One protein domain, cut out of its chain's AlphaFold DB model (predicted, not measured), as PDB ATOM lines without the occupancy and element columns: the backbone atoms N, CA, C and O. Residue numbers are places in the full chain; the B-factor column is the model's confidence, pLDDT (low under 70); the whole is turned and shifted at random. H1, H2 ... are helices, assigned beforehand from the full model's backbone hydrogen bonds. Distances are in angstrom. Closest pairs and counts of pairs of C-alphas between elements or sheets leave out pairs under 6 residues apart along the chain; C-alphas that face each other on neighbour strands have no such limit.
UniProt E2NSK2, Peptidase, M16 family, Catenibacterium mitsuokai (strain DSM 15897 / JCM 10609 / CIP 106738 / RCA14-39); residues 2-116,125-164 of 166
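AT A GLANCE: This is residues 2 to 116 and 125 to 164 of the 166 residues of the protein "Peptidase, M16 family" of Catenibacterium mitsuokai (strain DSM 15897 / JCM 10609 / CIP 106738 / RCA14-39) (UniProt E2NSK2). The model is an open arch of helices with a hollow middle: H2 is its long top bar, with short H4 alongside, and H3 and H5 turn off near opposite ends of H2 as two legs. H6 lies out beyond the H5 leg, past H1, while H7 ends the other side of the arch, reached by a long unnamed stretch, residues 125 to 152, that passes H3. The printed part has 155 residues with seven named helices, H1 to H7 in chain order, and no named strand. The class is all helix, though only 77 residues are in named elements, under half. The whole is loose, with a radius of gyration of the C-alphas of 20.8 A and spans of 57 by 45 by 33 A.

IN THESE COORDINATES: H1, residues 2 to 5, begins with C-alpha 2 at (-53.896, 12.858, -44.031). H2, residues 11 to 29, is the longest at 26.6 A. H3, residues 32 to 45, measures 20.2 A. H4 is residues 57 to 61, and H5, residues 65 to 75, measures 15.3 A. H6, residues 91 to 102, measures 16.0 A. H7, residues 153 to 164, measures 17.2 A and ends with C-alpha 164 at (-14.976, -1.141, -32.970).

HOW THE PARTS SIT: H2 touches H4 with residues 18 to 25 alone; their closest C-alphas, of Lys 18 and Ile 60, are 6.3 A apart. H2 and H3 are close but not clearly touching, about perpendicular at 82 degrees, with the closest C-alphas, of Ala 28 and Tyr 34, 6.2 A apart. H2 and H5 are likewise close but not clearly touching, at 84 degrees, about perpendicular; their closest C-alphas, of Asp 11 and Ala 65, are 5.5 A apart. H1 and H6 are only just apart, at 8.2 A. H7 touches no helix. Every O i to N i+4 pair is within hydrogen-bond range in H2, H3, H4, H5 and H6, and 7 of 8 are in H7; H1 is too short for such a pair.

THE WHOLE: The C-alphas farthest apart, of Glu 92 and Asp 132, are 60.5 A apart. Residues 117 to 124 are not printed, and C-alphas 116 and 125 are 23.4 A apart across this cut, which falls in the link from H6 to H7. The links H3 to H4 and H5 to H6 are long. Residues 87 to 93, of which 91 to 93 belong to H6, stand free. No printed residue has a pLDDT under 70.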
ATOM      1  N   GLU A   2     -53.142  12.154 -45.087       91.62
ATOM      2  CA  GLU A   2     -53.896  12.858 -44.031       91.62
ATOM      3  C   GLU A   2     -53.051  13.253 -42.810       91.62
ATOM      4  O   GLU A   2     -52.944  14.433 -42.506       91.62
ATOM      5  N   VAL A   3     -52.343  12.306 -42.185       92.00
ATOM      6  CA  VAL A   3     -51.491  12.578 -41.006       92.00
ATOM      7  C   VAL A   3     -50.440  13.672 -41.253       92.00
ATOM      8  O   VAL A   3     -50.099  14.406 -40.334       92.00
ATOM      9  N   ALA A   4     -49.926  13.791 -42.481       92.88
ATOM     10  CA  ALA A   4     -48.908  14.780 -42.835       92.88
ATOM     11  C   ALA A   4     -49.491  16.141 -43.253       92.88
ATOM     12  O   ALA A   4     -48.760  17.123 -43.289       92.88
ATOM     13  N   GLN A   5     -50.771  16.200 -43.629       92.75
ATOM     14  CA  GLN A   5     -51.409  17.417 -44.142       92.75
ATOM     15  C   GLN A   5     -52.342  18.052 -43.109       92.75
ATOM     16  O   GLN A   5     -52.358  19.270 -42.955       92.75
ATOM     17  N   THR A   6     -53.113  17.232 -42.397       92.62
ATOM     18  CA  THR A   6     -54.226  17.667 -41.547       92.62
ATOM     19  C   THR A   6     -54.259  16.949 -40.189       92.62
ATOM     20  O   THR A   6     -55.307  16.422 -39.804       92.62
ATOM     21  N   PRO A   7     -53.153  16.891 -39.424       94.50
ATOM     22  CA  PRO A   7     -53.207  16.393 -38.054       94.50
ATOM     23  C   PRO A   7     -54.023  17.339 -37.162       94.50
ATOM     24  O   PRO A   7     -53.890  18.560 -37.230       94.50
ATOM     25  N   SER A   8     -54.856  16.768 -36.293       93.69
ATOM     26  CA  SER A   8     -55.773  17.532 -35.438       93.69
ATOM     27  C   SER A   8     -55.115  18.115 -34.183       93.69
ATOM     28  O   SER A   8     -55.560  19.153 -33.696       93.69
ATOM     29  N   PHE A   9     -54.066  17.467 -33.662       96.50
ATOM     30  CA  PHE A   9     -53.401  17.793 -32.389       96.50
ATOM     31  C   PHE A   9     -54.378  18.216 -31.273       96.50
ATOM     32  O   PHE A   9     -54.318  19.365 -30.829       96.50
ATOM     33  N   PRO A  10     -55.295  17.332 -30.826       97.56
ATOM     34  CA  PRO A  10     -56.247  17.663 -29.771       97.56
ATOM     35  C   PRO A  10     -55.521  18.039 -28.480       97.56
ATOM     36  O   PRO A  10     -54.530  17.404 -28.117       97.56
ATOM     37  N   ASP A  11     -56.034  19.029 -27.755       97.69
ATOM     38  CA  ASP A  11     -55.328  19.578 -26.593       97.69
ATOM     39  C   ASP A  11     -55.064  18.512 -25.517       97.69
ATOM     40  O   ASP A  11     -53.963  18.456 -24.971       97.69
ATOM     41  N   ALA A  12     -56.022  17.611 -25.271       98.06
ATOM     42  CA  ALA A  12     -55.864  16.503 -24.326       98.06
ATOM     43  C   ALA A  12     -54.714  15.552 -24.712       98.06
ATOM     44  O   ALA A  12     -53.919  15.169 -23.854       98.06
ATOM     45  N   GLU A  13     -54.575  15.233 -26.002       98.12
ATOM     46  CA  GLU A  13     -53.495  14.376 -26.512       98.12
ATOM     47  C   GLU A  13     -52.136  15.076 -26.424       98.12
ATOM     48  O   GLU A  13     -51.133  14.457 -26.070       98.12
ATOM     49  N   VAL A  14     -52.090  16.389 -26.674       98.00
ATOM     50  CA  VAL A  14     -50.859  17.177 -26.510       98.00
ATOM     51  C   VAL A  14     -50.440  17.239 -25.038       98.00
ATOM     52  O   VAL A  14     -49.255  17.077 -24.740       98.00
ATOM     53  N   GLN A  15     -51.380  17.412 -24.101       97.94
ATOM     54  CA  GLN A  15     -51.065  17.373 -22.666       97.94
ATOM     55  C   GLN A  15     -50.598  15.983 -22.218       97.94
ATOM     56  O   GLN A  15     -49.627  15.876 -21.468       97.94
ATOM     57  N   LEU A  16     -51.233  14.917 -22.711       98.25
ATOM     58  CA  LEU A  16     -50.805  13.549 -22.430       98.25
ATOM     59  C   LEU A  16     -49.389  13.284 -22.968       98.25
ATOM     60  O   LEU A  16     -48.532  12.774 -22.244       98.25
ATOM     61  N   ALA A  17     -49.106  13.690 -24.209       98.06
ATOM     62  CA  ALA A  17     -47.777  13.580 -24.806       98.06
ATOM     63  C   ALA A  17     -46.725  14.378 -24.019       98.06
ATOM     64  O   ALA A  17     -45.618  13.880 -23.804       98.06
ATOM     65  N   LYS A  18     -47.073  15.577 -23.529       98.12
ATOM     66  CA  LYS A  18     -46.213  16.387 -22.654       98.12
ATOM     67  C   LYS A  18     -45.886  15.654 -21.351       98.12
ATOM     68  O   LYS A  18     -44.712  15.548 -20.996       98.12
ATOM     69  N   ALA A  19     -46.890  15.110 -20.663       98.19
ATOM     70  CA  ALA A  19     -46.691  14.358 -19.423       98.19
ATOM     71  C   ALA A  19     -45.790  13.127 -19.639       98.19
ATOM     72  O   ALA A  19     -44.845  12.897 -18.880       98.19
ATOM     73  N   ASN A  20     -46.017  12.388 -20.729       98.38
ATOM     74  CA  ASN A  20     -45.185  11.247 -21.111       98.38
ATOM     75  C   ASN A  20     -43.739  11.665 -21.424       98.38
ATOM     76  O   ASN A  20     -42.796  10.991 -21.004       98.38
ATOM     77  N   ALA A  21     -43.545  12.793 -22.114       98.12
ATOM     78  CA  ALA A  21     -42.222  13.331 -22.418       98.12
ATOM     79  C   ALA A  21     -41.459  13.754 -21.151       98.12
ATOM     80  O   ALA A  21     -40.267  13.469 -21.046       98.12
ATOM     81  N   LEU A  22     -42.131  14.368 -20.170       98.38
ATOM     82  CA  LEU A  22     -41.531  14.716 -18.874       98.38
ATOM     83  C   LEU A  22     -41.093  13.466 -18.103       98.38
ATOM     84  O   LEU A  22     -39.967  13.402 -17.602       98.38
ATOM     85  N   GLN A  23     -41.938  12.435 -18.066       98.06
ATOM     86  CA  GLN A  23     -41.589  11.173 -17.419       98.06
ATOM     87  C   GLN A  23     -40.413  10.479 -18.126       98.06
ATOM     88  O   GLN A  23     -39.474  10.020 -17.469       98.06
ATOM     89  N   GLY A  24     -40.419  10.449 -19.461       98.00
ATOM     90  CA  GLY A  24     -39.309   9.929 -20.260       98.00
ATOM     91  C   GLY A  24     -38.010  10.704 -20.025       98.00
ATOM     92  O   GLY A  24     -36.949  10.099 -19.858       98.00
ATOM     93  N   LEU A  25     -38.089  12.035 -19.923       97.19
ATOM     94  CA  LEU A  25     -36.948  12.891 -19.609       97.19
ATOM     95  C   LEU A  25     -36.370  12.568 -18.227       97.19
ATOM     96  O   LEU A  25     -35.153  12.442 -18.104       97.19
ATOM     97  N   LYS A  26     -37.211  12.368 -17.207       96.25
ATOM     98  CA  LYS A  26     -36.768  11.984 -15.856       96.25
ATOM     99  C   LYS A  26     -35.984  10.670 -15.867       96.25
ATOM    100  O   LYS A  26     -34.906  10.583 -15.274       96.25
ATOM    101  N   VAL A  27     -36.485   9.663 -16.584       95.75
ATOM    102  CA  VAL A  27     -35.796   8.371 -16.753       95.75
ATOM    103  C   VAL A  27     -34.470   8.550 -17.496       95.75
ATOM    104  O   VAL A  27     -33.443   8.028 -17.060       95.75
ATOM    105  N   ALA A  28     -34.459   9.326 -18.583       94.38
ATOM    106  CA  ALA A  28     -33.258   9.583 -19.371       94.38
ATOM    107  C   ALA A  28     -32.188  10.335 -18.564       94.38
ATOM    108  O   ALA A  28     -31.021   9.952 -18.573       94.38
ATOM    109  N   GLN A  29     -32.575  11.348 -17.786       92.19
ATOM    110  CA  GLN A  29     -31.675  12.091 -16.901       92.19
ATOM    111  C   GLN A  29     -31.074  11.217 -15.794       92.19
ATOM    112  O   GLN A  29     -29.988  11.519 -15.292       92.19
ATOM    113  N   ALA A  30     -31.722  10.110 -15.429       91.00
ATOM    114  CA  ALA A  30     -31.139   9.132 -14.522       91.00
ATOM    115  C   ALA A  30     -30.015   8.306 -15.176       91.00
ATOM    116  O   ALA A  30     -29.272   7.658 -14.446       91.00
ATOM    117  N   GLN A  31     -29.823   8.350 -16.495       91.38
ATOM    118  CA  GLN A  31     -28.770   7.599 -17.179       91.38
ATOM    119  C   GLN A  31     -27.470   8.421 -17.283       91.38
ATOM    120  O   GLN A  31     -27.488   9.541 -17.807       91.38
ATOM    121  N   PRO A  32     -26.306   7.891 -16.855       92.06
ATOM    122  CA  PRO A  32     -25.033   8.612 -16.959       92.06
ATOM    123  C   PRO A  32     -24.655   8.901 -18.422       92.06
ATOM    124  O   PRO A  32     -24.156   9.981 -18.735       92.06
ATOM    125  N   GLY A  33     -24.984   7.986 -19.342       91.75
ATOM    126  CA  GLY A  33     -24.749   8.167 -20.776       91.75
ATOM    127  C   GLY A  33     -25.520   9.339 -21.391       91.75
ATOM    128  O   GLY A  33     -24.979  10.014 -22.265       91.75
ATOM    129  N   TYR A  34     -26.737   9.620 -20.914       92.25
ATOM    130  CA  TYR A  34     -27.546  10.750 -21.385       92.25
ATOM    131  C   TYR A  34     -26.907  12.087 -20.995       92.25
ATOM    132  O   TYR A  34     -26.714  12.953 -21.849       92.25
ATOM    133  N   LYS A  35     -26.494  12.224 -19.725       92.25
ATOM    134  CA  LYS A  35     -25.791  13.420 -19.227       92.25
ATOM    135  C   LYS A  35     -24.475  13.654 -19.976       92.25
ATOM    136  O   LYS A  35     -24.213  14.775 -20.405       92.25
ATOM    137  N   ALA A  36     -23.683  12.598 -20.175       93.88
ATOM    138  CA  ALA A  36     -22.419  12.682 -20.902       93.88
ATOM    139  C   ALA A  36     -22.620  13.088 -22.373       93.88
ATOM    140  O   ALA A  36     -21.901  13.951 -22.872       93.88
ATOM    141  N   ALA A  37     -23.620  12.521 -23.061       94.06
ATOM    142  CA  ALA A  37     -23.940  12.888 -24.442       94.06
ATOM    143  C   ALA A  37     -24.378  14.356 -24.561       94.06
ATOM    144  O   ALA A  37     -23.909  15.064 -25.449       94.06
ATOM    145  N   ARG A  38     -25.213  14.835 -23.629       93.94
ATOM    146  CA  ARG A  38     -25.665  16.232 -23.599       93.94
ATOM    147  C   ARG A  38     -24.509  17.214 -23.437       93.94
ATOM    148  O   ARG A  38     -24.435  18.206 -24.156       93.94
ATOM    149  N   ALA A  39     -23.611  16.932 -22.493       94.25
ATOM    150  CA  ALA A  39     -22.442  17.769 -22.257       94.25
ATOM    151  C   ALA A  39     -21.487  17.757 -23.454       94.25
ATOM    152  O   ALA A  39     -20.990  18.813 -23.833       94.25
ATOM    153  N   LEU A  40     -21.286  16.596 -24.088       95.44
ATOM    154  CA  LEU A  40     -20.472  16.502 -25.296       95.44
ATOM    155  C   LEU A  40     -21.069  17.332 -26.442       95.44
ATOM    156  O   LEU A  40     -20.336  18.096 -27.062       95.44
ATOM    157  N   SER A  41     -22.378  17.241 -26.705       94.88
ATOM    158  CA  SER A  41     -23.036  18.057 -27.737       94.88
ATOM    159  C   SER A  41     -22.849  19.558 -27.489       94.88
ATOM    160  O   SER A  41     -22.517  20.282 -28.425       94.88
ATOM    161  N   ALA A  42     -22.993  20.016 -26.242       94.12
ATOM    162  CA  ALA A  42     -22.758  21.413 -25.878       94.12
ATOM    163  C   ALA A  42     -21.289  21.836 -26.054       94.12
ATOM    164  O   ALA A  42     -21.026  22.895 -26.617       94.12
ATOM    165  N   ALA A  43     -20.327  21.003 -25.643       94.50
ATOM    166  CA  ALA A  43     -18.900  21.292 -25.822       94.50
ATOM    167  C   ALA A  43     -18.481  21.350 -27.297       94.50
ATOM    168  O   ALA A  43     -17.649  22.169 -27.675       94.50
ATOM    169  N   VAL A  44     -19.043  20.466 -28.124       95.12
ATOM    170  CA  VAL A  44     -18.676  20.329 -29.538       95.12
ATOM    171  C   VAL A  44     -19.301  21.424 -30.397       95.12
ATOM    172  O   VAL A  44     -18.656  21.906 -31.324       95.12
ATOM    173  N   TYR A  45     -20.547  21.802 -30.114       94.75
ATOM    174  CA  TYR A  45     -21.332  22.667 -30.997       94.75
ATOM    175  C   TYR A  45     -21.670  24.040 -30.400       94.75
ATOM    176  O   TYR A  45     -22.184  24.891 -31.125       94.75
ATOM    177  N   GLY A  46     -21.373  24.294 -29.122       92.50
ATOM    178  CA  GLY A  46     -21.636  25.580 -28.470       92.50
ATOM    179  C   GLY A  46     -23.104  25.992 -28.588       92.50
ATOM    180  O   GLY A  46     -24.000  25.244 -28.202       92.50
ATOM    181  N   ASP A  47     -23.355  27.164 -29.171       92.31
ATOM    182  CA  ASP A  47     -24.709  27.684 -29.394       92.31
ATOM    183  C   ASP A  47     -25.370  27.205 -30.694       92.31
ATOM    184  O   ASP A  47     -26.540  27.520 -30.946       92.31
ATOM    185  N   HIS A  48     -24.666  26.432 -31.521       94.88
ATOM    186  CA  HIS A  48     -25.208  25.894 -32.765       94.88
ATOM    187  C   HIS A  48     -26.396  24.943 -32.489       94.88
ATOM    188  O   HIS A  48     -26.380  24.225 -31.485       94.88
ATOM    189  N   PRO A  49     -27.427  24.856 -33.358       93.81
ATOM    190  CA  PRO A  49     -28.575  23.961 -33.149       93.81
ATOM    191  C   PRO A  49     -28.217  22.495 -32.854       93.81
ATOM    192  O   PRO A  49     -28.911  21.838 -32.085       93.81
ATOM    193  N   TYR A  50     -27.089  22.002 -33.373       93.50
ATOM    194  CA  TYR A  50     -26.580  20.648 -33.096       93.50
ATOM    195  C   TYR A  50     -26.149  20.407 -31.638       93.50
ATOM    196  O   TYR A  50     -25.975  19.258 -31.239       93.50
ATOM    197  N   ALA A  51     -26.012  21.452 -30.818       94.12
ATOM    198  CA  ALA A  51     -25.823  21.310 -29.378       94.12
ATOM    199  C   ALA A  51     -27.120  20.926 -28.642       94.12
ATOM    200  O   ALA A  51     -27.074  20.373 -27.543       94.12
ATOM    201  N   ARG A  52     -28.288  21.210 -29.238       92.38
ATOM    202  CA  ARG A  52     -29.617  21.070 -28.621       92.38
ATOM    203  C   ARG A  52     -30.339  19.832 -29.157       92.38
ATOM    204  O   ARG A  52     -31.385  19.928 -29.786       92.38
ATOM    205  N   THR A  53     -29.767  18.656 -28.911       85.50
ATOM    206  CA  THR A  53     -30.307  17.363 -29.387       85.50
ATOM    207  C   THR A  53     -31.331  16.733 -28.444       85.50
ATOM    208  O   THR A  53     -31.941  15.720 -28.772       85.50
ATOM    209  N   GLN A  54     -31.508  17.305 -27.254       91.88
ATOM    210  CA  GLN A  54     -32.334  16.758 -26.186       91.88
ATOM    211  C   GLN A  54     -33.184  17.868 -25.562       91.88
ATOM    212  O   GLN A  54     -32.666  18.969 -25.347       91.88
ATOM    213  N   PRO A  55     -34.456  17.597 -25.224       93.94
ATOM    214  CA  PRO A  55     -35.311  18.599 -24.611       93.94
ATOM    215  C   PRO A  55     -34.879  18.932 -23.176       93.94
ATOM    216  O   PRO A  55     -34.251  18.137 -22.467       93.94
ATOM    217  N   THR A  56     -35.251  20.127 -22.730       94.56
ATOM    218  CA  THR A  56     -35.280  20.504 -21.314       94.56
ATOM    219  C   THR A  56     -36.692  20.364 -20.764       94.56
ATOM    220  O   THR A  56     -37.659  20.429 -21.521       94.56
ATOM    221  N   GLU A  57     -36.804  20.229 -19.445       96.69
ATOM    222  CA  GLU A  57     -38.086  20.291 -18.736       96.69
ATOM    223  C   GLU A  57     -38.843  21.570 -19.112       96.69
ATOM    224  O   GLU A  57     -39.915  21.482 -19.698       96.69
ATOM    225  N   ALA A  58     -38.191  22.731 -18.982       97.00
ATOM    226  CA  ALA A  58     -38.750  24.017 -19.399       97.00
ATOM    227  C   ALA A  58     -39.220  24.039 -20.866       97.00
ATOM    228  O   ALA A  58     -40.272  24.595 -21.168       97.00
ATOM    229  N   SER A  59     -38.475  23.424 -21.797       95.88
ATOM    230  CA  SER A  59     -38.892  23.383 -23.205       95.88
ATOM    231  C   SER A  59     -40.120  22.506 -23.429       95.88
ATOM    232  O   SER A  59     -40.929  22.841 -24.280       95.88
ATOM    233  N   ILE A  60     -40.273  21.411 -22.676       97.56
ATOM    234  CA  ILE A  60     -41.438  20.522 -22.768       97.56
ATOM    235  C   ILE A  60     -42.653  21.195 -22.130       97.56
ATOM    236  O   ILE A  60     -43.738  21.196 -22.709       97.56
ATOM    237  N   GLU A  61     -42.474  21.809 -20.961       97.50
ATOM    238  CA  GLU A  61     -43.533  22.522 -20.248       97.50
ATOM    239  C   GLU A  61     -44.107  23.674 -21.072       97.50
ATOM    240  O   GLU A  61     -45.328  23.847 -21.110       97.50
ATOM    241  N   ALA A  62     -43.246  24.395 -21.794       96.56
ATOM    242  CA  ALA A  62     -43.634  25.519 -22.636       96.56
ATOM    243  C   ALA A  62     -44.482  25.134 -23.863       96.56
ATOM    244  O   ALA A  62     -45.121  26.018 -24.428       96.56
ATOM    245  N   VAL A  63     -44.513  23.856 -24.280       96.62
ATOM    246  CA  VAL A  63     -45.240  23.425 -25.490       96.62
ATOM    247  C   VAL A  63     -46.753  23.541 -25.304       96.62
ATOM    248  O   VAL A  63     -47.338  22.878 -24.448       96.62
ATOM    249  N   ALA A  64     -47.414  24.321 -26.152       96.12
ATOM    250  CA  ALA A  64     -48.873  24.387 -26.256       96.12
ATOM    251  C   ALA A  64     -49.377  23.725 -27.548       96.12
ATOM    252  O   ALA A  64     -48.648  23.640 -28.538       96.12
ATOM    253  N   ALA A  65     -50.633  23.274 -27.566       96.94
ATOM    254  CA  ALA A  65     -51.207  22.612 -28.738       96.94
ATOM    255  C   ALA A  65     -51.250  23.546 -29.962       96.94
ATOM    256  O   ALA A  65     -50.965  23.124 -31.082       96.94
ATOM    257  N   GLU A  66     -51.482  24.842 -29.746       96.94
ATOM    258  CA  GLU A  66     -51.395  25.890 -30.765       96.94
ATOM    259  C   GLU A  66     -50.000  25.972 -31.383       96.94
ATOM    260  O   GLU A  66     -49.875  26.103 -32.598       96.94
ATOM    261  N   GLN A  67     -48.947  25.862 -30.567       96.25
ATOM    262  CA  GLN A  67     -47.570  25.886 -31.058       96.25
ATOM    263  C   GLN A  67     -47.263  24.641 -31.886       96.25
ATOM    264  O   GLN A  67     -46.608  24.752 -32.916       96.25
ATOM    265  N   VAL A  68     -47.768  23.468 -31.490       96.81
ATOM    266  CA  VAL A  68     -47.618  22.239 -32.285       96.81
ATOM    267  C   VAL A  68     -48.309  22.395 -33.642       96.81
ATOM    268  O   VAL A  68     -47.700  22.116 -34.674       96.81
ATOM    269  N   ARG A  69     -49.546  22.913 -33.660       95.19
ATOM    270  CA  ARG A  69     -50.291  23.210 -34.895       95.19
ATOM    271  C   ARG A  69     -49.540  24.213 -35.782       95.19
ATOM    272  O   ARG A  69     -49.403  23.986 -36.985       95.19
ATOM    273  N   ALA A  70     -49.003  25.282 -35.195       93.69
ATOM    274  CA  ALA A  70     -48.241  26.303 -35.912       93.69
ATOM    275  C   ALA A  70     -46.915  25.765 -36.477       93.69
ATOM    276  O   ALA A  70     -46.590  26.007 -37.640       93.69
ATOM    277  N   GLU A  71     -46.156  24.997 -35.691       94.19
ATOM    278  CA  GLU A  71     -44.905  24.382 -36.145       94.19
ATOM    279  C   GLU A  71     -45.150  23.324 -37.222       94.19
ATOM    280  O   GLU A  71     -44.369  23.248 -38.171       94.19
ATOM    281  N   HIS A  72     -46.245  22.561 -37.136       94.38
ATOM    282  CA  HIS A  72     -46.664  21.662 -38.207       94.38
ATOM    283  C   HIS A  72     -46.927  22.441 -39.500       94.38
ATOM    284  O   HIS A  72     -46.293  22.152 -40.511       94.38
ATOM    285  N   ALA A  73     -47.773  23.477 -39.463       91.56
ATOM    286  CA  ALA A  73     -48.074  24.296 -40.640       91.56
ATOM    287  C   ALA A  73     -46.819  24.944 -41.253       91.56
ATOM    288  O   ALA A  73     -46.710  25.066 -42.471       91.56
ATOM    289  N   ARG A  74     -45.841  25.321 -40.418       92.75
ATOM    290  CA  ARG A  74     -44.576  25.923 -40.861       92.75
ATOM    291  C   ARG A  74     -43.597  24.914 -41.472       92.75
ATOM    292  O   ARG A  74     -42.826  25.274 -42.362       92.75
ATOM    293  N   ARG A  75     -43.567  23.674 -40.968       93.12
ATOM    294  CA  ARG A  75     -42.530  22.670 -41.293       93.12
ATOM    295  C   ARG A  75     -42.987  21.591 -42.266       93.12
ATOM    296  O   ARG A  75     -42.170  21.118 -43.051       93.12
ATOM    297  N   PHE A  76     -44.254  21.194 -42.227       93.94
ATOM    298  CA  PHE A  76     -44.805  20.140 -43.078       93.94
ATOM    299  C   PHE A  76     -45.242  20.736 -44.418       93.94
ATOM    300  O   PHE A  76     -46.415  21.022 -44.653       93.94
ATOM    301  N   ARG A  77     -44.261  20.926 -45.306       93.88
ATOM    302  CA  ARG A  77     -44.442  21.508 -46.641       93.88
ATOM    303  C   ARG A  77     -43.864  20.604 -47.741       93.88
ATOM    304  O   ARG A  77     -42.807  20.007 -47.531       93.88
ATOM    305  N   PRO A  78     -44.528  20.505 -48.908       94.31
ATOM    306  CA  PRO A  78     -44.168  19.554 -49.964       94.31
ATOM    307  C   PRO A  78     -42.802  19.836 -50.609       94.31
ATOM    308  O   PRO A  78     -42.110  18.915 -51.017       94.31
ATOM    309  N   ASP A  79     -42.374  21.094 -50.659       94.06
ATOM    310  CA  ASP A  79     -41.079  21.538 -51.194       94.06
ATOM    311  C   ASP A  79     -39.909  21.363 -50.205       94.06
ATOM    312  O   ASP A  79     -38.764  21.684 -50.520       94.06
ATOM    313  N   ARG A  80     -40.179  20.842 -49.002       94.19
ATOM    314  CA  ARG A  80     -39.167  20.426 -48.013       94.19
ATOM    315  C   ARG A  80     -39.392  18.976 -47.565       94.19
ATOM    316  O   ARG A  80     -38.972  18.598 -46.474       94.19
ATOM    317  N   ALA A  81     -40.062  18.174 -48.393       94.12
ATOM    318  CA  ALA A  81     -40.396  16.785 -48.106       94.12
ATOM    319  C   ALA A  81     -39.830  15.834 -49.170       94.12
ATOM    320  O   ALA A  81     -39.711  16.180 -50.342       94.12
ATOM    321  N   LEU A  82     -39.525  14.605 -48.750       95.38
ATOM    322  CA  LEU A  82     -39.167  13.495 -49.629       95.38
ATOM    323  C   LEU A  82     -40.083  12.312 -49.308       95.38
ATOM    324  O   LEU A  82     -40.078  11.813 -48.183       95.38
ATOM    325  N   LEU A  83     -40.862  11.857 -50.291       95.12
ATOM    326  CA  LEU A  83     -41.662  10.641 -50.172       95.12
ATOM    327  C   LEU A  83     -40.853   9.454 -50.695       95.12
ATOM    328  O   LEU A  83     -40.526   9.390 -51.877       95.12
ATOM    329  N   VAL A  84     -40.558   8.503 -49.812       96.06
ATOM    330  CA  VAL A  84     -39.853   7.265 -50.159       96.06
ATOM    331  C   VAL A  84     -40.847   6.110 -50.132       96.06
ATOM    332  O   VAL A  84     -41.502   5.878 -49.118       96.06
ATOM    333  N   VAL A  85     -40.956   5.382 -51.243       95.38
ATOM    334  CA  VAL A  85     -41.825   4.206 -51.383       95.38
ATOM    335  C   VAL A  85     -40.965   3.021 -51.800       95.38
ATOM    336  O   VAL A  85     -40.247   3.092 -52.793       95.38
ATOM    337  N   THR A  86     -41.032   1.928 -51.045       95.75
ATOM    338  CA  THR A  86     -40.290   0.694 -51.328       95.75
ATOM    339  C   THR A  86     -41.198  -0.520 -51.151       95.75
ATOM    340  O   THR A  86     -42.129  -0.506 -50.347       95.75
ATOM    341  N   GLY A  87     -40.954  -1.578 -51.927       95.81
ATOM    342  CA  GLY A  87     -41.742  -2.812 -51.897       95.81
ATOM    343  C   GLY A  87     -42.205  -3.254 -53.284       95.81
ATOM    344  O   GLY A  87     -41.654  -2.836 -54.300       95.81
ATOM    345  N   ARG A  88     -43.218  -4.125 -53.334       97.25
ATOM    346  CA  ARG A  88     -43.793  -4.650 -54.586       97.25
ATOM    347  C   ARG A  88     -44.751  -3.630 -55.212       97.25
ATOM    348  O   ARG A  88     -45.965  -3.784 -55.122       97.25
ATOM    349  N   ILE A  89     -44.197  -2.587 -55.816       97.31
ATOM    350  CA  ILE A  89     -44.936  -1.522 -56.496       97.31
ATOM    351  C   ILE A  89     -44.106  -1.001 -57.671       97.31
ATOM    352  O   ILE A  89     -42.891  -0.861 -57.550       97.31
ATOM    353  N   SER A  90     -44.744  -0.750 -58.816       97.94
ATOM    354  CA  SER A  90     -44.059  -0.115 -59.945       97.94
ATOM    355  C   SER A  90     -43.898   1.387 -59.704       97.94
ATOM    356  O   SER A  90     -44.641   1.982 -58.916       97.94
ATOM    357  N   ALA A  91     -42.951   2.022 -60.395       97.31
ATOM    358  CA  ALA A  91     -42.757   3.465 -60.288       97.31
ATOM    359  C   ALA A  91     -44.032   4.227 -60.684       97.31
ATOM    360  O   ALA A  91     -44.468   5.117 -59.961       97.31
ATOM    361  N   GLU A  92     -44.688   3.820 -61.772       97.81
ATOM    362  CA  GLU A  92     -45.907   4.447 -62.289       97.81
ATOM    363  C   GLU A  92     -47.054   4.355 -61.277       97.81
ATOM    364  O   GLU A  92     -47.759   5.334 -61.031       97.81
ATOM    365  N   GLN A  93     -47.227   3.187 -60.647       97.62
ATOM    366  CA  GLN A  93     -48.227   3.012 -59.597       97.62
ATOM    367  C   GLN A  93     -47.895   3.865 -58.365       97.62
ATOM    368  O   GLN A  93     -48.798   4.465 -57.781       97.62
ATOM    369  N   GLY A  94     -46.616   3.944 -57.990       97.44
ATOM    370  CA  GLY A  94     -46.136   4.785 -56.895       97.44
ATOM    371  C   GLY A  94     -46.431   6.266 -57.125       97.44
ATOM    372  O   GLY A  94     -47.040   6.900 -56.263       97.44
ATOM    373  N   PHE A  95     -46.081   6.795 -58.299       97.38
ATOM    374  CA  PHE A  95     -46.375   8.179 -58.679       97.38
ATOM    375  C   PHE A  95     -47.876   8.452 -58.695       97.38
ATOM    376  O   PHE A  95     -48.317   9.397 -58.051       97.38
ATOM    377  N   LYS A  96     -48.679   7.579 -59.315       97.69
ATOM    378  CA  LYS A  96     -50.140   7.736 -59.351       97.69
ATOM    379  C   LYS A  96     -50.751   7.821 -57.948       97.69
ATOM    380  O   LYS A  96     -51.632   8.643 -57.706       97.69
ATOM    381  N   LEU A  97     -50.306   6.971 -57.021       96.69
ATOM    382  CA  LEU A  97     -50.781   6.998 -55.634       96.69
ATOM    383  C   LEU A  97     -50.301   8.247 -54.889       96.69
ATOM    384  O   LEU A  97     -51.080   8.841 -54.146       96.69
ATOM    385  N   ALA A  98     -49.043   8.647 -55.083       96.31
ATOM    386  CA  ALA A  98     -48.479   9.840 -54.462       96.31
ATOM    387  C   ALA A  98     -49.202  11.110 -54.928       96.31
ATOM    388  O   ALA A  98     -49.620  11.911 -54.095       96.31
ATOM    389  N   GLU A  99     -49.418  11.256 -56.235       96.00
ATOM    390  CA  GLU A  99     -50.180  12.354 -56.824       96.00
ATOM    391  C   GLU A  99     -51.610  12.369 -56.289       96.00
ATOM    392  O   GLU A  99     -52.051  13.389 -55.775       96.00
ATOM    393  N   ALA A 100     -52.317  11.234 -56.304       96.81
ATOM    394  CA  ALA A 100     -53.677  11.167 -55.770       96.81
ATOM    395  C   ALA A 100     -53.746  11.554 -54.280       96.81
ATOM    396  O   ALA A 100     -54.668  12.249 -53.858       96.81
ATOM    397  N   ALA A 101     -52.769  11.126 -53.478       96.62
ATOM    398  CA  ALA A 101     -52.745  11.363 -52.040       96.62
ATOM    399  C   ALA A 101     -52.296  12.789 -51.658       96.62
ATOM    400  O   ALA A 101     -52.718  13.307 -50.622       96.62
ATOM    401  N   PHE A 102     -51.431  13.418 -52.456       96.56
ATOM    402  CA  PHE A 102     -50.789  14.697 -52.131       96.56
ATOM    403  C   PHE A 102     -51.082  15.826 -53.130       96.56
ATOM    404  O   PHE A 102     -50.548  16.916 -52.951       96.56
ATOM    405  N   ALA A 103     -51.964  15.638 -54.119       93.81
ATOM    406  CA  ALA A 103     -52.312  16.661 -55.120       93.81
ATOM    407  C   ALA A 103     -52.732  18.013 -54.514       93.81
ATOM    408  O   ALA A 103     -52.459  19.069 -55.085       93.81
ATOM    409  N   GLY A 104     -53.405  17.989 -53.358       92.38
ATOM    410  CA  GLY A 104     -53.836  19.193 -52.643       92.38
ATOM    411  C   GLY A 104     -52.762  19.832 -51.758       92.38
ATOM    412  O   GLY A 104     -52.954  20.954 -51.290       92.38
ATOM    413  N   TRP A 105     -51.637  19.153 -51.523       94.50
ATOM    414  CA  TRP A 105     -50.608  19.623 -50.606       94.50
ATOM    415  C   TRP A 105     -49.740  20.673 -51.292       94.50
ATOM    416  O   TRP A 105     -48.923  20.365 -52.158       94.50
ATOM    417  N   LYS A 106     -49.931  21.936 -50.910       92.00
ATOM    418  CA  LYS A 106     -49.181  23.073 -51.447       92.00
ATOM    419  C   LYS A 106     -48.377  23.740 -50.346       92.00
ATOM    420  O   LYS A 106     -48.849  23.892 -49.222       92.00
ATOM    421  N   ALA A 107     -47.166  24.159 -50.691       91.75
ATOM    422  CA  ALA A 107     -46.359  24.982 -49.810       91.75
ATOM    423  C   ALA A 107     -47.017  26.357 -49.641       91.75
ATOM    424  O   ALA A 107     -47.536  26.929 -50.600       91.75
ATOM    425  N   SER A 108     -46.982  26.889 -48.423       87.88
ATOM    426  CA  SER A 108     -47.423  28.249 -48.118       87.88
ATOM    427  C   SER A 108     -46.397  28.932 -47.217       87.88
ATOM    428  O   SER A 108     -45.687  28.267 -46.459       87.88
ATOM    429  N   GLY A 109     -46.285  30.257 -47.340       87.81
ATOM    430  CA  GLY A 109     -45.306  31.051 -46.600       87.81
ATOM    431  C   GLY A 109     -43.842  30.737 -46.938       87.81
ATOM    432  O   GLY A 109     -43.513  29.923 -47.810       87.81
ATOM    433  N   GLU A 110     -42.942  31.407 -46.227       88.06
ATOM    434  CA  GLU A 110     -41.502  31.224 -46.387       88.06
ATOM    435  C   GLU A 110     -41.039  29.904 -45.758       88.06
ATOM    436  O   GLU A 110     -41.516  29.491 -44.696       88.06
ATOM    437  N   ALA A 111     -40.126  29.205 -46.438       89.75
ATOM    438  CA  ALA A 111     -39.534  27.992 -45.894       89.75
ATOM    439  C   ALA A 111     -38.629  28.349 -44.716       89.75
ATOM    440  O   ALA A 111     -37.934  29.360 -44.740       89.75
ATOM    441  N   ILE A 112     -38.578  27.484 -43.700       90.00
ATOM    442  CA  ILE A 112     -37.560  27.633 -42.658       90.00
ATOM    443  C   ILE A 112     -36.189  27.534 -43.321       90.00
ATOM    444  O   ILE A 112     -35.945  26.585 -44.070       90.00
ATOM    445  N   ALA A 113     -35.319  28.497 -43.024       90.81
ATOM    446  CA  ALA A 113     -33.945  28.510 -43.497       90.81
ATOM    447  C   ALA A 113     -33.211  27.214 -43.129       90.81
ATOM    448  O   ALA A 113     -33.481  26.586 -42.098       90.81
ATOM    449  N   ASP A 114     -32.267  26.816 -43.975       90.69
ATOM    450  CA  ASP A 114     -31.388  25.701 -43.656       90.69
ATOM    451  C   ASP A 114     -30.570  25.992 -42.399       90.69
ATOM    452  O   ASP A 114     -30.216  27.133 -42.090       90.69
ATOM    453  N   THR A 115     -30.268  24.931 -41.653       91.19
ATOM    454  CA  THR A 115     -29.333  25.048 -40.535       91.19
ATOM    455  C   THR A 115     -27.963  25.394 -41.102       91.19
ATOM    456  O   THR A 115     -27.483  24.718 -42.012       91.19
ATOM    457  N   ALA A 116     -27.346  26.450 -40.573       91.50
ATOM    458  CA  ALA A 116     -26.019  26.860 -41.001       91.50
ATOM    459  C   ALA A 116     -25.011  25.701 -40.847       91.50
ATOM    460  O   ALA A 116     -25.172  24.851 -39.968       91.50
ATOM    461  N   GLN A 125     -11.706  20.135 -24.628       94.88
ATOM    462  CA  GLN A 125     -12.259  20.340 -23.293       94.88
ATOM    463  C   GLN A 125     -12.327  19.016 -22.541       94.88
ATOM    464  O   GLN A 125     -12.556  17.956 -23.123       94.88
ATOM    465  N   ARG A 126     -12.142  19.085 -21.222       96.12
ATOM    466  CA  ARG A 126     -12.375  17.972 -20.298       96.12
ATOM    467  C   ARG A 126     -13.499  18.382 -19.365       96.12
ATOM    468  O   ARG A 126     -13.340  19.331 -18.604       96.12
ATOM    469  N   ILE A 127     -14.625  17.687 -19.452       95.88
ATOM    470  CA  ILE A 127     -15.816  17.972 -18.652       95.88
ATOM    471  C   ILE A 127     -16.051  16.794 -17.717       95.88
ATOM    472  O   ILE A 127     -16.199  15.659 -18.169       95.88
ATOM    473  N   PHE A 128     -16.109  17.077 -16.419       95.06
ATOM    474  CA  PHE A 128     -16.455  16.103 -15.392       95.06
ATOM    475  C   PHE A 128     -17.859  16.401 -14.875       95.06
ATOM    476  O   PHE A 128     -18.137  17.501 -14.406       95.06
ATOM    477  N   ILE A 129     -18.747  15.412 -14.971       93.00
ATOM    478  CA  ILE A 129     -20.103  15.491 -14.426       93.00
ATOM    479  C   ILE A 129     -20.151  14.557 -13.228       93.00
ATOM    480  O   ILE A 129     -20.225  13.338 -13.396       93.00
ATOM    481  N   GLN A 130     -20.101  15.130 -12.029       91.31
ATOM    482  CA  GLN A 130     -20.232  14.355 -10.804       91.31
ATOM    483  C   GLN A 130     -21.630  13.731 -10.733       91.31
ATOM    484  O   GLN A 130     -22.645  14.385 -10.993       91.31
ATOM    485  N   ARG A 131     -21.675  12.444 -10.388       86.75
ATOM    486  CA  ARG A 131     -22.911  11.715 -10.124       86.75
ATOM    487  C   ARG A 131     -22.680  10.764  -8.963       86.75
ATOM    488  O   ARG A 131     -22.162   9.662  -9.144       86.75
ATOM    489  N   ASP A 132     -23.102  11.193  -7.788       86.75
ATOM    490  CA  ASP A 132     -22.991  10.380  -6.586       86.75
ATOM    491  C   ASP A 132     -23.866   9.125  -6.702       86.75
ATOM    492  O   ASP A 132     -24.923   9.129  -7.343       86.75
ATOM    493  N   GLY A 133     -23.385   8.018  -6.135       83.50
ATOM    494  CA  GLY A 133     -24.069   6.725  -6.209       83.50
ATOM    495  C   GLY A 133     -24.125   6.105  -7.611       83.50
ATOM    496  O   GLY A 133     -24.899   5.175  -7.834       83.50
ATOM    497  N   SER A 134     -23.339   6.595  -8.581       85.62
ATOM    498  CA  SER A 134     -23.238   5.942  -9.891       85.62
ATOM    499  C   SER A 134     -22.474   4.625  -9.774       85.62
ATOM    500  O   SER A 134     -21.310   4.611  -9.390       85.62
ATOM    501  N   VAL A 135     -23.114   3.519 -10.159       86.88
ATOM    502  CA  VAL A 135     -22.493   2.180 -10.163       86.88
ATOM    503  C   VAL A 135     -21.442   2.047 -11.278       86.88
ATOM    504  O   VAL A 135     -20.523   1.242 -11.179       86.88
ATOM    505  N   GLN A 136     -21.553   2.861 -12.334       84.19
ATOM    506  CA  GLN A 136     -20.644   2.863 -13.480       84.19
ATOM    507  C   GLN A 136     -20.343   4.296 -13.944       84.19
ATOM    508  O   GLN A 136     -21.214   5.173 -13.918       84.19
ATOM    509  N   SER A 137     -19.117   4.518 -14.418       89.88
ATOM    510  CA  SER A 137     -18.707   5.749 -15.099       89.88
ATOM    511  C   SER A 137     -19.042   5.689 -16.590       89.88
ATOM    512  O   SER A 137     -18.795   4.680 -17.249       89.88
ATOM    513  N   ALA A 138     -19.567   6.783 -17.145       91.56
ATOM    514  CA  ALA A 138     -19.779   6.930 -18.583       91.56
ATOM    515  C   ALA A 138     -18.778   7.936 -19.159       91.56
ATOM    516  O   ALA A 138     -18.816   9.116 -18.817       91.56
ATOM    517  N   LEU A 139     -17.908   7.467 -20.054       93.12
ATOM    518  CA  LEU A 139     -16.954   8.299 -20.777       93.12
ATOM    519  C   LEU A 139     -17.436   8.492 -22.219       93.12
ATOM    520  O   LEU A 139     -17.806   7.534 -22.897       93.12
ATOM    521  N   ARG A 140     -17.442   9.739 -22.689       93.44
ATOM    522  CA  ARG A 140     -17.745  10.098 -24.078       93.44
ATOM    523  C   ARG A 140     -16.621  10.979 -24.605       93.44
ATOM    524  O   ARG A 140     -16.264  11.960 -23.961       93.44
ATOM    525  N   LEU A 141     -16.086  10.625 -25.769       93.44
ATOM    526  CA  LEU A 141     -15.117  11.425 -26.509       93.44
ATOM    527  C   LEU A 141     -15.709  11.733 -27.876       93.44
ATOM    528  O   LEU A 141     -16.362  10.884 -28.481       93.44
ATOM    529  N   GLY A 142     -15.486  12.948 -28.357       92.31
ATOM    530  CA  GLY A 142     -15.978  13.372 -29.654       92.31
ATOM    531  C   GLY A 142     -15.385  14.704 -30.075       92.31
ATOM    532  O   GLY A 142     -14.756  15.411 -29.291       92.31
ATOM    533  N   ARG A 143     -15.603  15.021 -31.344       92.62
ATOM    534  CA  ARG A 143     -15.225  16.263 -32.019       92.62
ATOM    535  C   ARG A 143     -16.347  16.633 -32.988       92.62
ATOM    536  O   ARG A 143     -17.194  15.773 -33.253       92.62
ATOM    537  N   PRO A 144     -16.356  17.852 -33.550       93.50
ATOM    538  CA  PRO A 144     -17.274  18.147 -34.636       93.50
ATOM    539  C   PRO A 144     -17.108  17.138 -35.776       93.50
ATOM    540  O   PRO A 144     -15.986  16.760 -36.141       93.50
ATOM    541  N   GLY A 145     -18.248  16.664 -36.279       89.19
ATOM    542  CA  GLY A 145     -18.309  15.735 -37.400       89.19
ATOM    543  C   GLY A 145     -18.069  16.428 -38.740       89.19
ATOM    544  O   GLY A 145     -17.989  17.654 -38.830       89.19
ATOM    545  N   ILE A 146     -17.978  15.622 -39.793       91.00
ATOM    546  CA  ILE A 146     -17.982  16.091 -41.181       91.00
ATOM    547  C   ILE A 146     -19.392  15.987 -41.766       91.00
ATOM    548  O   ILE A 146     -20.229  15.230 -41.271       91.00
ATOM    549  N   ALA A 147     -19.669  16.776 -42.802       90.88
ATOM    550  CA  ALA A 147     -20.950  16.722 -43.494       90.88
ATOM    551  C   ALA A 147     -21.138  15.360 -44.182       90.88
ATOM    552  O   ALA A 147     -20.172  14.753 -44.634       90.88
ATOM    553  N   ALA A 148     -22.388  14.918 -44.332       90.75
ATOM    554  CA  ALA A 148     -22.707  13.690 -45.069       90.75
ATOM    555  C   ALA A 148     -22.289  13.747 -46.552       90.75
ATOM    556  O   ALA A 148     -22.103  12.715 -47.186       90.75
ATOM    557  N   THR A 149     -22.135  14.955 -47.096       93.25
ATOM    558  CA  THR A 149     -21.679  15.222 -48.466       93.25
ATOM    559  C   THR A 149     -20.166  15.426 -48.570       93.25
ATOM    560  O   THR A 149     -19.673  15.742 -49.648       93.25
ATOM    561  N   ASP A 150     -19.432  15.343 -47.459       94.56
ATOM    562  CA  ASP A 150     -17.980  15.487 -47.470       94.56
ATOM    563  C   ASP A 150     -17.331  14.249 -48.113       94.56
ATOM    564  O   ASP A 150     -17.786  13.125 -47.890       94.56
ATOM    565  N   ALA A 151     -16.273  14.444 -48.904       96.00
ATOM    566  CA  ALA A 151     -15.576  13.351 -49.585       96.00
ATOM    567  C   ALA A 151     -15.013  12.319 -48.591       96.00
ATOM    568  O   ALA A 151     -14.946  11.129 -48.904       96.00
ATOM    569  N   ASP A 152     -14.693  12.758 -47.371       94.75
ATOM    570  CA  ASP A 152     -14.171  11.902 -46.309       94.75
ATOM    571  C   ASP A 152     -15.266  11.164 -45.520       94.75
ATOM    572  O   ASP A 152     -14.943  10.380 -44.629       94.75
ATOM    573  N   TYR A 153     -16.559  11.361 -45.821       94.44
ATOM    574  CA  TYR A 153     -17.651  10.757 -45.044       94.44
ATOM    575  C   TYR A 153     -17.594   9.227 -45.037       94.44
ATOM    576  O   TYR A 153     -17.595   8.608 -43.970       94.44
ATOM    577  N   VAL A 154     -17.489   8.611 -46.217       95.12
ATOM    578  CA  VAL A 154     -17.405   7.149 -46.350       95.12
ATOM    579  C   VAL A 154     -16.100   6.601 -45.746       95.12
ATOM    580  O   VAL A 154     -16.187   5.680 -44.927       95.12
ATOM    581  N   PRO A 155     -14.906   7.164 -46.037       95.00
ATOM    582  CA  PRO A 155     -13.672   6.778 -45.348       95.00
ATOM    583  C   PRO A 155     -13.748   6.875 -43.817       95.00
ATOM    584  O   PRO A 155     -13.323   5.953 -43.120       95.00
ATOM    585  N   ALA A 156     -14.321   7.955 -43.277       92.06
ATOM    586  CA  ALA A 156     -14.449   8.157 -41.836       92.06
ATOM    587  C   ALA A 156     -15.397   7.138 -41.186       92.06
ATOM    588  O   ALA A 156     -15.103   6.636 -40.099       92.06
ATOM    589  N   GLN A 157     -16.507   6.794 -41.848       91.69
ATOM    590  CA  GLN A 157     -17.392   5.728 -41.377       91.69
ATOM    591  C   GLN A 157     -16.687   4.370 -41.351       91.69
ATOM    592  O   GLN A 157     -16.773   3.660 -40.349       91.69
ATOM    593  N   LEU A 158     -15.948   4.030 -42.412       93.69
ATOM    594  CA  LEU A 158     -15.194   2.778 -42.475       93.69
ATOM    595  C   LEU A 158     -14.150   2.694 -41.355       93.69
ATOM    596  O   LEU A 158     -14.054   1.671 -40.679       93.69
ATOM    597  N   ALA A 159     -13.414   3.781 -41.107       92.19
ATOM    598  CA  ALA A 159     -12.482   3.857 -39.985       92.19
ATOM    599  C   ALA A 159     -13.193   3.634 -38.638       92.19
ATOM    600  O   ALA A 159     -12.684   2.908 -37.787       92.19
ATOM    601  N   GLY A 160     -14.392   4.198 -38.459       88.50
ATOM    602  CA  GLY A 160     -15.223   3.971 -37.273       88.50
ATOM    603  C   GLY A 160     -15.598   2.501 -37.057       88.50
ATOM    604  O   GLY A 160     -15.517   2.017 -35.929       88.50
ATOM    605  N   ILE A 161     -15.942   1.774 -38.124       91.06
ATOM    606  CA  ILE A 161     -16.228   0.329 -38.066       91.06
ATOM    607  C   ILE A 161     -14.980  -0.444 -37.622       91.06
ATOM    608  O   ILE A 161     -15.048  -1.237 -36.687       91.06
ATOM    609  N   VAL A 162     -13.826  -0.167 -38.240       91.56
ATOM    610  CA  VAL A 162     -12.548  -0.824 -37.905       91.56
ATOM    611  C   VAL A 162     -12.148  -0.588 -36.445       91.56
ATOM    612  O   VAL A 162     -11.617  -1.485 -35.797       91.56
ATOM    613  N   LEU A 163     -12.435   0.598 -35.902       88.50
ATOM    614  CA  LEU A 163     -12.125   0.971 -34.519       88.50
ATOM    615  C   LEU A 163     -13.119   0.414 -33.478       88.50
ATOM    616  O   LEU A 163     -13.017   0.761 -32.301       88.50
ATOM    617  N   GLY A 164     -14.052  -0.455 -33.879       79.75
ATOM    618  CA  GLY A 164     -14.976  -1.141 -32.970       79.75
ATOM    619  C   GLY A 164     -16.345  -0.473 -32.814       79.75
ATOM    620  O   GLY A 164     -17.027  -0.713 -31.822       79.75
TER     621      GLY A 164